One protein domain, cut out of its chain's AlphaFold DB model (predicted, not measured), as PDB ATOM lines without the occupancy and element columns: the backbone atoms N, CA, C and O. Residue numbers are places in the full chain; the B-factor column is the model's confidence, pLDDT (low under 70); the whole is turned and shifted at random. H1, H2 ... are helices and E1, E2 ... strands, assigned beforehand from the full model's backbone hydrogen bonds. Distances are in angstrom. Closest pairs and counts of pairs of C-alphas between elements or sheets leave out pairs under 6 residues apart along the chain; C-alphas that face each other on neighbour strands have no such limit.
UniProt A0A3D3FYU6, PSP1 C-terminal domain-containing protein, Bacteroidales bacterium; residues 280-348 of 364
ATOM      1  N   PRO A 280     -40.949  35.052 -39.414       84.38
ATOM      2  CA  PRO A 280     -39.881  35.510 -38.531       84.38
ATOM      3  C   PRO A 280     -40.288  36.789 -37.791       84.38
ATOM      4  O   PRO A 280     -40.562  37.821 -38.412       84.38
ATOM      5  N   THR A 281     -40.315  36.706 -36.462       83.75
ATOM      6  CA  THR A 281     -40.755  37.774 -35.550       83.75
ATOM      7  C   THR A 281     -39.701  38.855 -35.331       83.75
ATOM      8  O   THR A 281     -40.042  39.971 -34.948       83.75
ATOM      9  N   ASP A 282     -38.431  38.553 -35.614       82.12
ATOM     10  CA  ASP A 282     -37.303  39.471 -35.405       82.12
ATOM     11  C   ASP A 282     -37.253  40.608 -36.434       82.12
ATOM     12  O   ASP A 282     -36.560  41.608 -36.239       82.12
ATOM     13  N   ILE A 283     -37.975  40.466 -37.550       83.69
ATOM     14  CA  ILE A 283     -37.987  41.451 -38.631       83.69
ATOM     15  C   ILE A 283     -39.099  42.474 -38.349       83.69
ATOM     16  O   ILE A 283     -40.280  42.120 -38.442       83.69
ATOM     17  N   PRO A 284     -38.768  43.745 -38.044       84.00
ATOM     18  CA  PRO A 284     -39.780  44.778 -37.861       84.00
ATOM     19  C   PRO A 284     -40.490  45.069 -39.187       84.00
ATOM     20  O   PRO A 284     -39.871  45.072 -40.255       84.00
ATOM     21  N   LEU A 285     -41.789  45.359 -39.124       84.06
ATOM     22  CA  LEU A 285     -42.545  45.774 -40.302       84.06
ATOM     23  C   LEU A 285     -42.292  47.262 -40.552       84.06
ATOM     24  O   LEU A 285     -42.460  48.093 -39.659       84.06
ATOM     25  N   LEU A 286     -41.869  47.602 -41.767       82.62
ATOM     26  CA  LEU A 286     -41.704  48.986 -42.191       82.62
ATOM     27  C   LEU A 286     -43.019  49.478 -42.792       82.62
ATOM     28  O   LEU A 286     -43.579  48.838 -43.678       82.62
ATOM     29  N   THR A 287     -43.494  50.623 -42.318       80.00
ATOM     30  CA  THR A 287     -44.580  51.382 -42.947       80.00
ATOM     31  C   THR A 287     -44.140  52.824 -43.141       80.00
ATOM     32  O   THR A 287     -43.141  53.252 -42.554       80.00
ATOM     33  N   LYS A 288     -44.860  53.593 -43.964       76.06
ATOM     34  CA  LYS A 288     -44.526  55.009 -44.186       76.06
ATOM     35  C   LYS A 288     -44.667  55.849 -42.915       76.06
ATOM     36  O   LYS A 288     -44.007  56.878 -42.802       76.06
ATOM     37  N   GLN A 289     -45.501  55.408 -41.973       71.12
ATOM     38  CA  GLN A 289     -45.721  56.077 -40.693       71.12
ATOM     39  C   GLN A 289     -44.576  55.816 -39.711       71.12
ATOM     40  O   GLN A 289     -44.013  56.764 -39.171       71.12
ATOM     41  N   ALA A 290     -44.215  54.548 -39.482       75.69
ATOM     42  CA  ALA A 290     -43.130  54.177 -38.575       75.69
ATOM     43  C   ALA A 290     -42.765  52.683 -38.674       75.69
ATOM     44  O   ALA A 290     -43.356  51.902 -39.427       75.69
ATOM     45  N   LYS A 291     -41.744  52.292 -37.904       84.25
ATOM     46  CA  LYS A 291     -41.343  50.895 -37.722       84.25
ATOM     47  C   LYS A 291     -42.249  50.251 -36.680       84.25
ATOM     48  O   LYS A 291     -42.401  50.789 -35.585       84.25
ATOM     49  N   ALA A 292     -42.809  49.096 -37.015       86.19
ATOM     50  CA  ALA A 292     -43.640  48.332 -36.105       86.19
ATOM     51  C   ALA A 292     -42.880  47.115 -35.567       86.19
ATOM     52  O   ALA A 292     -42.287  46.348 -36.335       86.19
ATOM     53  N   ARG A 293     -42.884  46.948 -34.244       87.62
ATOM     54  CA  ARG A 293     -42.219  45.853 -33.530       87.62
ATOM     55  C   ARG A 293     -43.233  44.806 -33.102       87.62
ATOM     56  O   ARG A 293     -44.339  45.143 -32.696       87.62
ATOM     57  N   PHE A 294     -42.848  43.541 -33.198       88.19
ATOM     58  CA  PHE A 294     -43.674  42.433 -32.738       88.19
ATOM     59  C   PHE A 294     -43.764  42.429 -31.204       88.19
ATOM     60  O   PHE A 294     -42.751  42.620 -30.531       88.19
ATOM     61  N   VAL A 295     -44.966  42.204 -30.666       85.94
ATOM     62  CA  VAL A 295     -45.221  42.170 -29.216       85.94
ATOM     63  C   VAL A 295     -45.716  40.798 -28.768       85.94
ATOM     64  O   VAL A 295     -45.101  40.172 -27.907       85.94
ATOM     65  N   LYS A 296     -46.831  40.327 -29.337       85.75
ATOM     66  CA  LYS A 296     -47.473  39.051 -28.980       85.75
ATOM     67  C   LYS A 296     -48.105  38.402 -30.210       85.75
ATOM     68  O   LYS A 296     -48.446  39.089 -31.172       85.75
ATOM     69  N   ALA A 297     -48.300  37.090 -30.165       86.62
ATOM     70  CA  ALA A 297     -49.068  36.353 -31.167       86.62
ATOM     71  C   ALA A 297     -50.199  35.595 -30.474       86.62
ATOM     72  O   ALA A 297     -49.963  34.932 -29.467       86.62
ATOM     73  N   ASP A 298     -51.407  35.692 -31.022       85.81
ATOM     74  CA  ASP A 298     -52.576  34.953 -30.558       85.81
ATOM     75  C   ASP A 298     -52.822  33.751 -31.474       85.81
ATOM     76  O   ASP A 298     -53.123  33.890 -32.665       85.81
ATOM     77  N   MET A 299     -52.703  32.562 -30.886       83.69
ATOM     78  CA  MET A 299     -52.927  31.280 -31.545       83.69
ATOM     79  C   MET A 299     -54.385  31.056 -31.952       83.69
ATOM     80  O   MET A 299     -54.638  30.486 -33.011       83.69
ATOM     81  N   PHE A 300     -55.351  31.489 -31.142       83.44
ATOM     82  CA  PHE A 300     -56.766  31.182 -31.362       83.44
ATOM     83  C   PHE A 300     -57.363  32.021 -32.486       83.44
ATOM     84  O   PHE A 300     -58.195  31.533 -33.251       83.44
ATOM     85  N   GLN A 301     -56.926  33.276 -32.595       84.19
ATOM     86  CA  GLN A 301     -57.373  34.191 -33.647       84.19
ATOM     87  C   GLN A 301     -56.442  34.202 -34.866       84.19
ATOM     88  O   GLN A 301     -56.786  34.783 -35.894       84.19
ATOM     89  N   ASN A 302     -55.280  33.544 -34.775       85.25
ATOM     90  CA  ASN A 302     -54.234  33.562 -35.796       85.25
ATOM     91  C   ASN A 302     -53.803  35.001 -36.162       85.25
ATOM     92  O   ASN A 302     -53.664  35.365 -37.338       85.25
ATOM     93  N   LEU A 303     -53.643  35.831 -35.125       88.12
ATOM     94  CA  LEU A 303     -53.262  37.240 -35.218       88.12
ATOM     95  C   LEU A 303     -51.881  37.465 -34.604       88.12
ATOM     96  O   LEU A 303     -51.521  36.880 -33.584       88.12
ATOM     97  N   MET A 304     -51.122  38.377 -35.197       87.94
ATOM     98  CA  MET A 304     -49.872  38.894 -34.660       87.94
ATOM     99  C   MET A 304     -50.056  40.364 -34.317       87.94
ATOM    100  O   MET A 304     -50.525  41.149 -35.142       87.94
ATOM    101  N   PHE A 305     -49.675  40.734 -33.102       88.25
ATOM    102  CA  PHE A 305     -49.802  42.090 -32.601       88.25
ATOM    103  C   PHE A 305     -48.480  42.828 -32.733       88.25
ATOM    104  O   PHE A 305     -47.439  42.364 -32.252       88.25
ATOM    105  N   TYR A 306     -48.549  43.999 -33.357       87.19
ATOM    106  CA  TYR A 306     -47.415  44.891 -33.536       87.19
ATOM    107  C   TYR A 306     -47.674  46.233 -32.852       87.19
ATOM    108  O   TYR A 306     -48.780  46.766 -32.941       87.19
ATOM    109  N   SER A 307     -46.653  46.784 -32.197       87.25
ATOM    110  CA  SER A 307     -46.658  48.156 -31.683       87.25
ATOM    111  C   SER A 307     -45.875  49.068 -32.618       87.25
ATOM    112  O   SER A 307     -44.830  48.687 -33.151       87.25
ATOM    113  N   ILE A 308     -46.383  50.277 -32.829       84.38
ATOM    114  CA  ILE A 308     -45.696  51.310 -33.605       84.38
ATOM    115  C   ILE A 308     -44.883  52.178 -32.639       84.38
ATOM    116  O   ILE A 308     -45.385  52.575 -31.588       84.38
ATOM    117  N   ASP A 309     -43.629  52.488 -32.986       72.50
ATOM    118  CA  ASP A 309     -42.802  53.413 -32.198       72.50
ATOM    119  C   ASP A 309     -43.564  54.746 -31.970       72.50
ATOM    120  O   ASP A 309     -44.004  55.381 -32.928       72.50
ATOM    121  N   ASN A 310     -43.703  55.164 -30.701       66.44
ATOM    122  CA  ASN A 310     -44.467  56.327 -30.194       66.44
ATOM    123  C   ASN A 310     -45.986  56.150 -29.974       66.44
ATOM    124  O   ASN A 310     -46.650  57.135 -29.642       66.44
ATOM    125  N   GLN A 311     -46.551  54.945 -30.107       69.56
ATOM    126  CA  GLN A 311     -47.946  54.668 -29.733       69.56
ATOM    127  C   GLN A 311     -48.057  53.370 -28.920       69.56
ATOM    128  O   GLN A 311     -47.615  52.317 -29.369       69.56
ATOM    129  N   ASP A 312     -48.742  53.417 -27.774       70.69
ATOM    130  CA  ASP A 312     -49.066  52.232 -26.950       70.69
ATOM    131  C   ASP A 312     -50.262  51.424 -27.501       70.69
ATOM    132  O   ASP A 312     -50.957  50.707 -26.771       70.69
ATOM    133  N   ILE A 313     -50.526  51.565 -28.801       79.69
ATOM    134  CA  ILE A 313     -51.611  50.895 -29.515       79.69
ATOM    135  C   ILE A 313     -51.050  49.628 -30.155       79.69
ATOM    136  O   ILE A 313     -50.013  49.656 -30.825       79.69
ATOM    137  N   LEU A 314     -51.753  48.513 -29.957       82.12
ATOM    138  CA  LEU A 314     -51.425  47.232 -30.568       82.12
ATOM    139  C   LEU A 314     -52.320  46.988 -31.782       82.12
ATOM    140  O   LEU A 314     -53.546  46.926 -31.665       82.12
ATOM    141  N   PHE A 315     -51.696  46.794 -32.941       83.31
ATOM    142  CA  PHE A 315     -52.377  46.448 -34.184       83.31
ATOM    143  C   PHE A 315     -52.370  44.934 -34.376       83.31
ATOM    144  O   PHE A 315     -51.304  44.340 -34.549       83.31
ATOM    145  N   GLY A 316     -53.550  44.312 -34.350       86.19
ATOM    146  CA  GLY A 316     -53.733  42.888 -34.625       86.19
ATOM    147  C   GLY A 316     -53.822  42.618 -36.127       86.19
ATOM    148  O   GLY A 316     -54.830  42.932 -36.764       86.19
ATOM    149  N   LEU A 317     -52.774  42.020 -36.692       86.81
ATOM    150  CA  LEU A 317     -52.658  41.678 -38.111       86.81
ATOM    151  C   LEU A 317     -52.785  40.159 -38.303       86.81
ATOM    152  O   LEU A 317     -52.132  39.407 -37.580       86.81
ATOM    153  N   PRO A 318     -53.553  39.663 -39.287       87.50
ATOM    154  CA  PRO A 318     -53.580  38.235 -39.581       87.50
ATOM    155  C   PRO A 318     -52.232  37.780 -40.148       87.50
ATOM    156  O   PRO A 318     -51.597  38.508 -40.915       87.50
ATOM    157  N   VAL A 319     -51.819  36.547 -39.841       86.25
ATOM    158  CA  VAL A 319     -50.513  35.997 -40.268       86.25
ATOM    159  C   VAL A 319     -50.282  36.137 -41.781       86.25
ATOM    160  O   VAL A 319     -49.212  36.555 -42.220       86.25
ATOM    161  N   ASN A 320     -51.318  35.908 -42.594       87.38
ATOM    162  CA  ASN A 320     -51.246  36.068 -44.050       87.38
ATOM    163  C   ASN A 320     -50.934  37.511 -44.492       87.38
ATOM    164  O   ASN A 320     -50.278  37.712 -45.514       87.38
ATOM    165  N   ALA A 321     -51.417  38.521 -43.760       85.06
ATOM    166  CA  ALA A 321     -51.103  39.918 -44.053       85.06
ATOM    167  C   ALA A 321     -49.665  40.254 -43.652       85.06
ATOM    168  O   ALA A 321     -48.971  40.924 -44.410       85.06
ATOM    169  N   VAL A 322     -49.188  39.730 -42.520       85.31
ATOM    170  CA  VAL A 322     -47.797  39.913 -42.074       85.31
ATOM    171  C   VAL A 322     -46.815  39.375 -43.113       85.31
ATOM    172  O   VAL A 322     -45.889  40.087 -43.495       85.31
ATOM    173  N   VAL A 323     -47.051  38.167 -43.638       87.25
ATOM    174  CA  VAL A 323     -46.215  37.579 -44.702       87.25
ATOM    175  C   VAL A 323     -46.181  38.482 -45.940       87.25
ATOM    176  O   VAL A 323     -45.101  38.793 -46.441       87.25
ATOM    177  N   LYS A 324     -47.340  38.986 -46.390       85.62
ATOM    178  CA  LYS A 324     -47.416  39.920 -47.529       85.62
ATOM    179  C   LYS A 324     -46.637  41.209 -47.274       85.62
ATOM    180  O   LYS A 324     -45.891  41.648 -48.143       85.62
ATOM    181  N   ILE A 325     -46.773  41.806 -46.090       84.75
ATOM    182  CA  ILE A 325     -46.054  43.036 -45.732       84.75
ATOM    183  C   ILE A 325     -44.542  42.777 -45.692       84.75
ATOM    184  O   ILE A 325     -43.766  43.590 -46.189       84.75
ATOM    185  N   GLN A 326     -44.096  41.632 -45.167       85.81
ATOM    186  CA  GLN A 326     -42.679  41.257 -45.188       85.81
ATOM    187  C   GLN A 326     -42.145  41.070 -46.617       85.81
ATOM    188  O   GLN A 326     -41.020  41.475 -46.907       85.81
ATOM    189  N   GLU A 327     -42.933  40.492 -47.526       86.12
ATOM    190  CA  GLU A 327     -42.568  40.370 -48.942       86.12
ATOM    191  C   GLU A 327     -42.486  41.727 -49.653       86.12
ATOM    192  O   GLU A 327     -41.544  41.955 -50.413       86.12
ATOM    193  N   LEU A 328     -43.429  42.637 -49.391       84.69
ATOM    194  CA  LEU A 328     -43.413  44.002 -49.930       84.69
ATOM    195  C   LEU A 328     -42.193  44.782 -49.423       84.69
ATOM    196  O   LEU A 328     -41.455  45.362 -50.220       84.69
ATOM    197  N   ASN A 329     -41.888  44.670 -48.128       84.75
ATOM    198  CA  ASN A 329     -40.704  45.286 -47.531       84.75
ATOM    199  C   ASN A 329     -39.399  44.747 -48.137       84.75
ATOM    200  O   ASN A 329     -38.472  45.520 -48.369       84.75
ATOM    201  N   LYS A 330     -39.326  43.445 -48.459       84.00
ATOM    202  CA  LYS A 330     -38.181  42.862 -49.188       84.00
ATOM    203  C   LYS A 330     -38.050  43.406 -50.614       84.00
ATOM    204  O   LYS A 330     -36.934  43.522 -51.109       84.00
ATOM    205  N   LYS A 331     -39.169  43.733 -51.267       84.50
ATOM    206  CA  LYS A 331     -39.208  44.355 -52.603       84.50
ATOM    207  C   LYS A 331     -38.954  45.870 -52.575       84.50
ATOM    208  O   LYS A 331     -38.792  46.464 -53.634       84.50
ATOM    209  N   GLY A 332     -38.881  46.481 -51.388       77.06
ATOM    210  CA  GLY A 332     -38.679  47.921 -51.203       77.06
ATOM    211  C   GLY A 332     -39.959  48.758 -51.289       77.06
ATOM    212  O   GLY A 332     -39.883  49.986 -51.265       77.06
ATOM    213  N   GLU A 333     -41.131  48.123 -51.365       76.25
ATOM    214  CA  GLU A 333     -42.430  48.796 -51.355       76.25
ATOM    215  C   GLU A 333     -42.935  48.905 -49.913       76.25
ATOM    216  O   GLU A 333     -43.215  47.899 -49.266       76.25
ATOM    217  N   ILE A 334     -43.036  50.136 -49.403       75.25
ATOM    218  CA  ILE A 334     -43.434  50.415 -48.018       75.25
ATOM    219  C   ILE A 334     -44.929  50.791 -47.991       75.25
ATOM    220  O   ILE A 334     -45.287  51.832 -48.558       75.25
ATOM    221  N   PRO A 335     -45.804  49.998 -47.341       74.31
ATOM    222  CA  PRO A 335     -47.234  50.302 -47.224       74.31
ATOM    223  C   PRO A 335     -47.514  51.603 -46.453       74.31
ATOM    224  O   PRO A 335     -46.749  51.985 -45.563       74.31
ATOM    225  N   ASP A 336     -48.631  52.269 -46.778       67.62
ATOM    226  CA  ASP A 336     -49.011  53.568 -46.198       67.62
ATOM    227  C   ASP A 336     -49.335  53.496 -44.696       67.62
ATOM    228  O   ASP A 336     -48.803  54.296 -43.927       67.62
ATOM    229  N   SER A 337     -50.161  52.539 -44.255       69.25
ATOM    230  CA  SER A 337     -50.495  52.341 -42.836       69.25
ATOM    231  C   SER A 337     -50.834  50.883 -42.510       69.25
ATOM    232  O   SER A 337     -51.262  50.120 -43.380       69.25
ATOM    233  N   LEU A 338     -50.647  50.489 -41.245       68.31
ATOM    234  CA  LEU A 338     -51.031  49.156 -40.754       68.31
ATOM    235  C   LEU A 338     -52.550  49.000 -40.591       68.31
ATOM    236  O   LEU A 338     -53.050  47.880 -40.685       68.31
ATOM    237  N   ASP A 339     -53.282  50.105 -40.428       62.78
ATOM    238  CA  ASP A 339     -54.744  50.130 -40.249       62.78
ATOM    239  C   ASP A 339     -55.504  49.452 -41.388       62.78
ATOM    240  O   ASP A 339     -56.553  48.855 -41.175       62.78
ATOM    241  N   GLN A 340     -54.966  49.511 -42.608       63.56
ATOM    242  CA  GLN A 340     -55.599  48.913 -43.787       63.56
ATOM    243  C   GLN A 340     -55.657  47.381 -43.716       63.56
ATOM    244  O   GLN A 340     -56.473  46.759 -44.394       63.56
ATOM    245  N   PHE A 341     -54.779  46.776 -42.916       64.06
ATOM    246  CA  PHE A 341     -54.646  45.330 -42.778       64.06
ATOM    247  C   PHE A 341     -54.998  44.837 -41.369       64.06
ATOM    248  O   PHE A 341     -55.106  43.624 -41.165       64.06
ATOM    249  N   ALA A 342     -55.147  45.749 -40.404       65.50
ATOM    250  CA  ALA A 342     -55.470  45.433 -39.024       65.50
ATOM    251  C   ALA A 342     -56.951  45.056 -38.891       65.50
ATOM    252  O   ALA A 342     -57.836  45.748 -39.390       65.50
ATOM    253  N   ILE A 343     -57.217  43.946 -38.204       65.12
ATOM    254  CA  ILE A 343     -58.586  43.492 -37.912       65.12
ATOM    255  C   ILE A 343     -59.080  44.117 -36.598       65.12
ATOM    256  O   ILE A 343     -60.263  44.429 -36.476       65.12
ATOM    257  N   THR A 344     -58.171  44.360 -35.648       62.22
ATOM    258  CA  THR A 344     -58.478  44.932 -34.330       62.22
ATOM    259  C   THR A 344     -57.352  45.861 -33.873       62.22
ATOM    260  O   THR A 344     -56.173  45.536 -34.037       62.22
ATOM    261  N   SER A 345     -57.712  46.990 -33.257       57.19
ATOM    262  CA  SER A 345     -56.804  47.859 -32.499       57.19
ATOM    263  C   SER A 345     -57.108  47.728 -31.003       57.19
ATOM    264  O   SER A 345     -58.193  48.116 -30.564       57.19
ATOM    265  N   GLU A 346     -56.181  47.175 -30.222       52.25
ATOM    266  CA  GLU A 346     -56.300  47.106 -28.760       52.25
ATOM    267  C   GLU A 346     -55.512  48.259 -28.119       52.25
ATOM    268  O   GLU A 346     -54.354  48.502 -28.468       52.25
ATOM    269  N   PHE A 347     -56.127  48.960 -27.161       45.53
ATOM    270  CA  PHE A 347     -55.412  49.874 -26.269       45.53
ATOM    271  C   PHE A 347     -54.797  49.080 -25.117       45.53
ATOM    272  O   PHE A 347     -55.468  48.243 -24.509       45.53
ATOM    273  N   THR A 348     -53.541  49.370 -24.782       39.53
ATOM    274  CA  THR A 348     -52.904  48.789 -23.599       39.53
ATOM    275  C   THR A 348     -53.552  49.372 -22.340       39.53
ATOM    276  O   THR A 348     -53.225  50.479 -21.920       39.53
TER     277      THR A 348
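This is residues 280 to 348 of the 364 residues of the protein "PSP1 C-terminal domain-containing protein" of Bacteroidales bacterium (UniProt A0A3D3FYU6). A strongly twisted sheet of four strands, E1 to E4, makes one part of the model, and one helix, H1, leads off from the end of E3, grazing the sheet with its first residues, 319 to 322. From the far end of H1 a long stretch, residues 332 to 343, folds back to the sheet, where E4 adds the last strand at the edge. The printed part has 69 residues with four named strands and one named helix, in the order E1, E2, E3, H1, E4; the sheet's order is E1, E2, E3, E4, all antiparallel, and the class is mixed, helices and strands. The whole is compact, with a radius of gyration of the C-alphas of 10.9 A, and rounded, spanning 30 by 25 by 22 A.

The printed part begins at Pro 280, and residues 285 to 286 pair antiparallel with residues 291 to 292 of E1. E1, residues 291 to 298, is the longest strand; it begins at C-alpha 291 (-41.343, 50.895, -37.722), measures 20.8 A and bends by 55 degrees at residue 295. E2, residues 303 to 308, measures 16.1 A, and E3, residues 313 to 318, 16.3 A. H1, residues 319 to 331, measures 18.7 A and ends at C-alpha 331 (-39.208, 44.355, -52.603). E4, residues 344 to 347, measures 9.9 A and ends at C-alpha 347 (-55.412, 49.874, -26.269).

E1, E2 and E3 form a meander, each strand the antiparallel neighbour of the one before. E1 and E2 are a hairpin at 149 degrees between their directions, with N 295 and O 305 within hydrogen-bond range at 2.9 A. E2 and E3 are a hairpin at 144 degrees, with N 304 and O 317 at 2.8 A. E3 and E4 are antiparallel at 157 degrees, with N 316 and O 344 at 2.9 A. E1 and E4 are the edge strands, and they are apart. From edge to edge the strands' lines turn by 80 degrees. H1 is on the sheet but only grazes it; the closest C-alphas of E2 and H1 are those of Leu 303 and Val 319, 5.9 A apart. In H1 every O i to N i+4 pair is within hydrogen-bond range.

The two C-alphas farthest apart are those of Lys 331 and Thr 348, at 32.4 A. The printed part has no cut. The links E1 to E2, E2 to E3 and E3 to H1 are tight; the link from H1 to E4, with 12 residues, is long. The mean pLDDT of the printed part is 78.5; residues 310 to 311 and 336 to 348 are under 70, and E4 has a mean of 54.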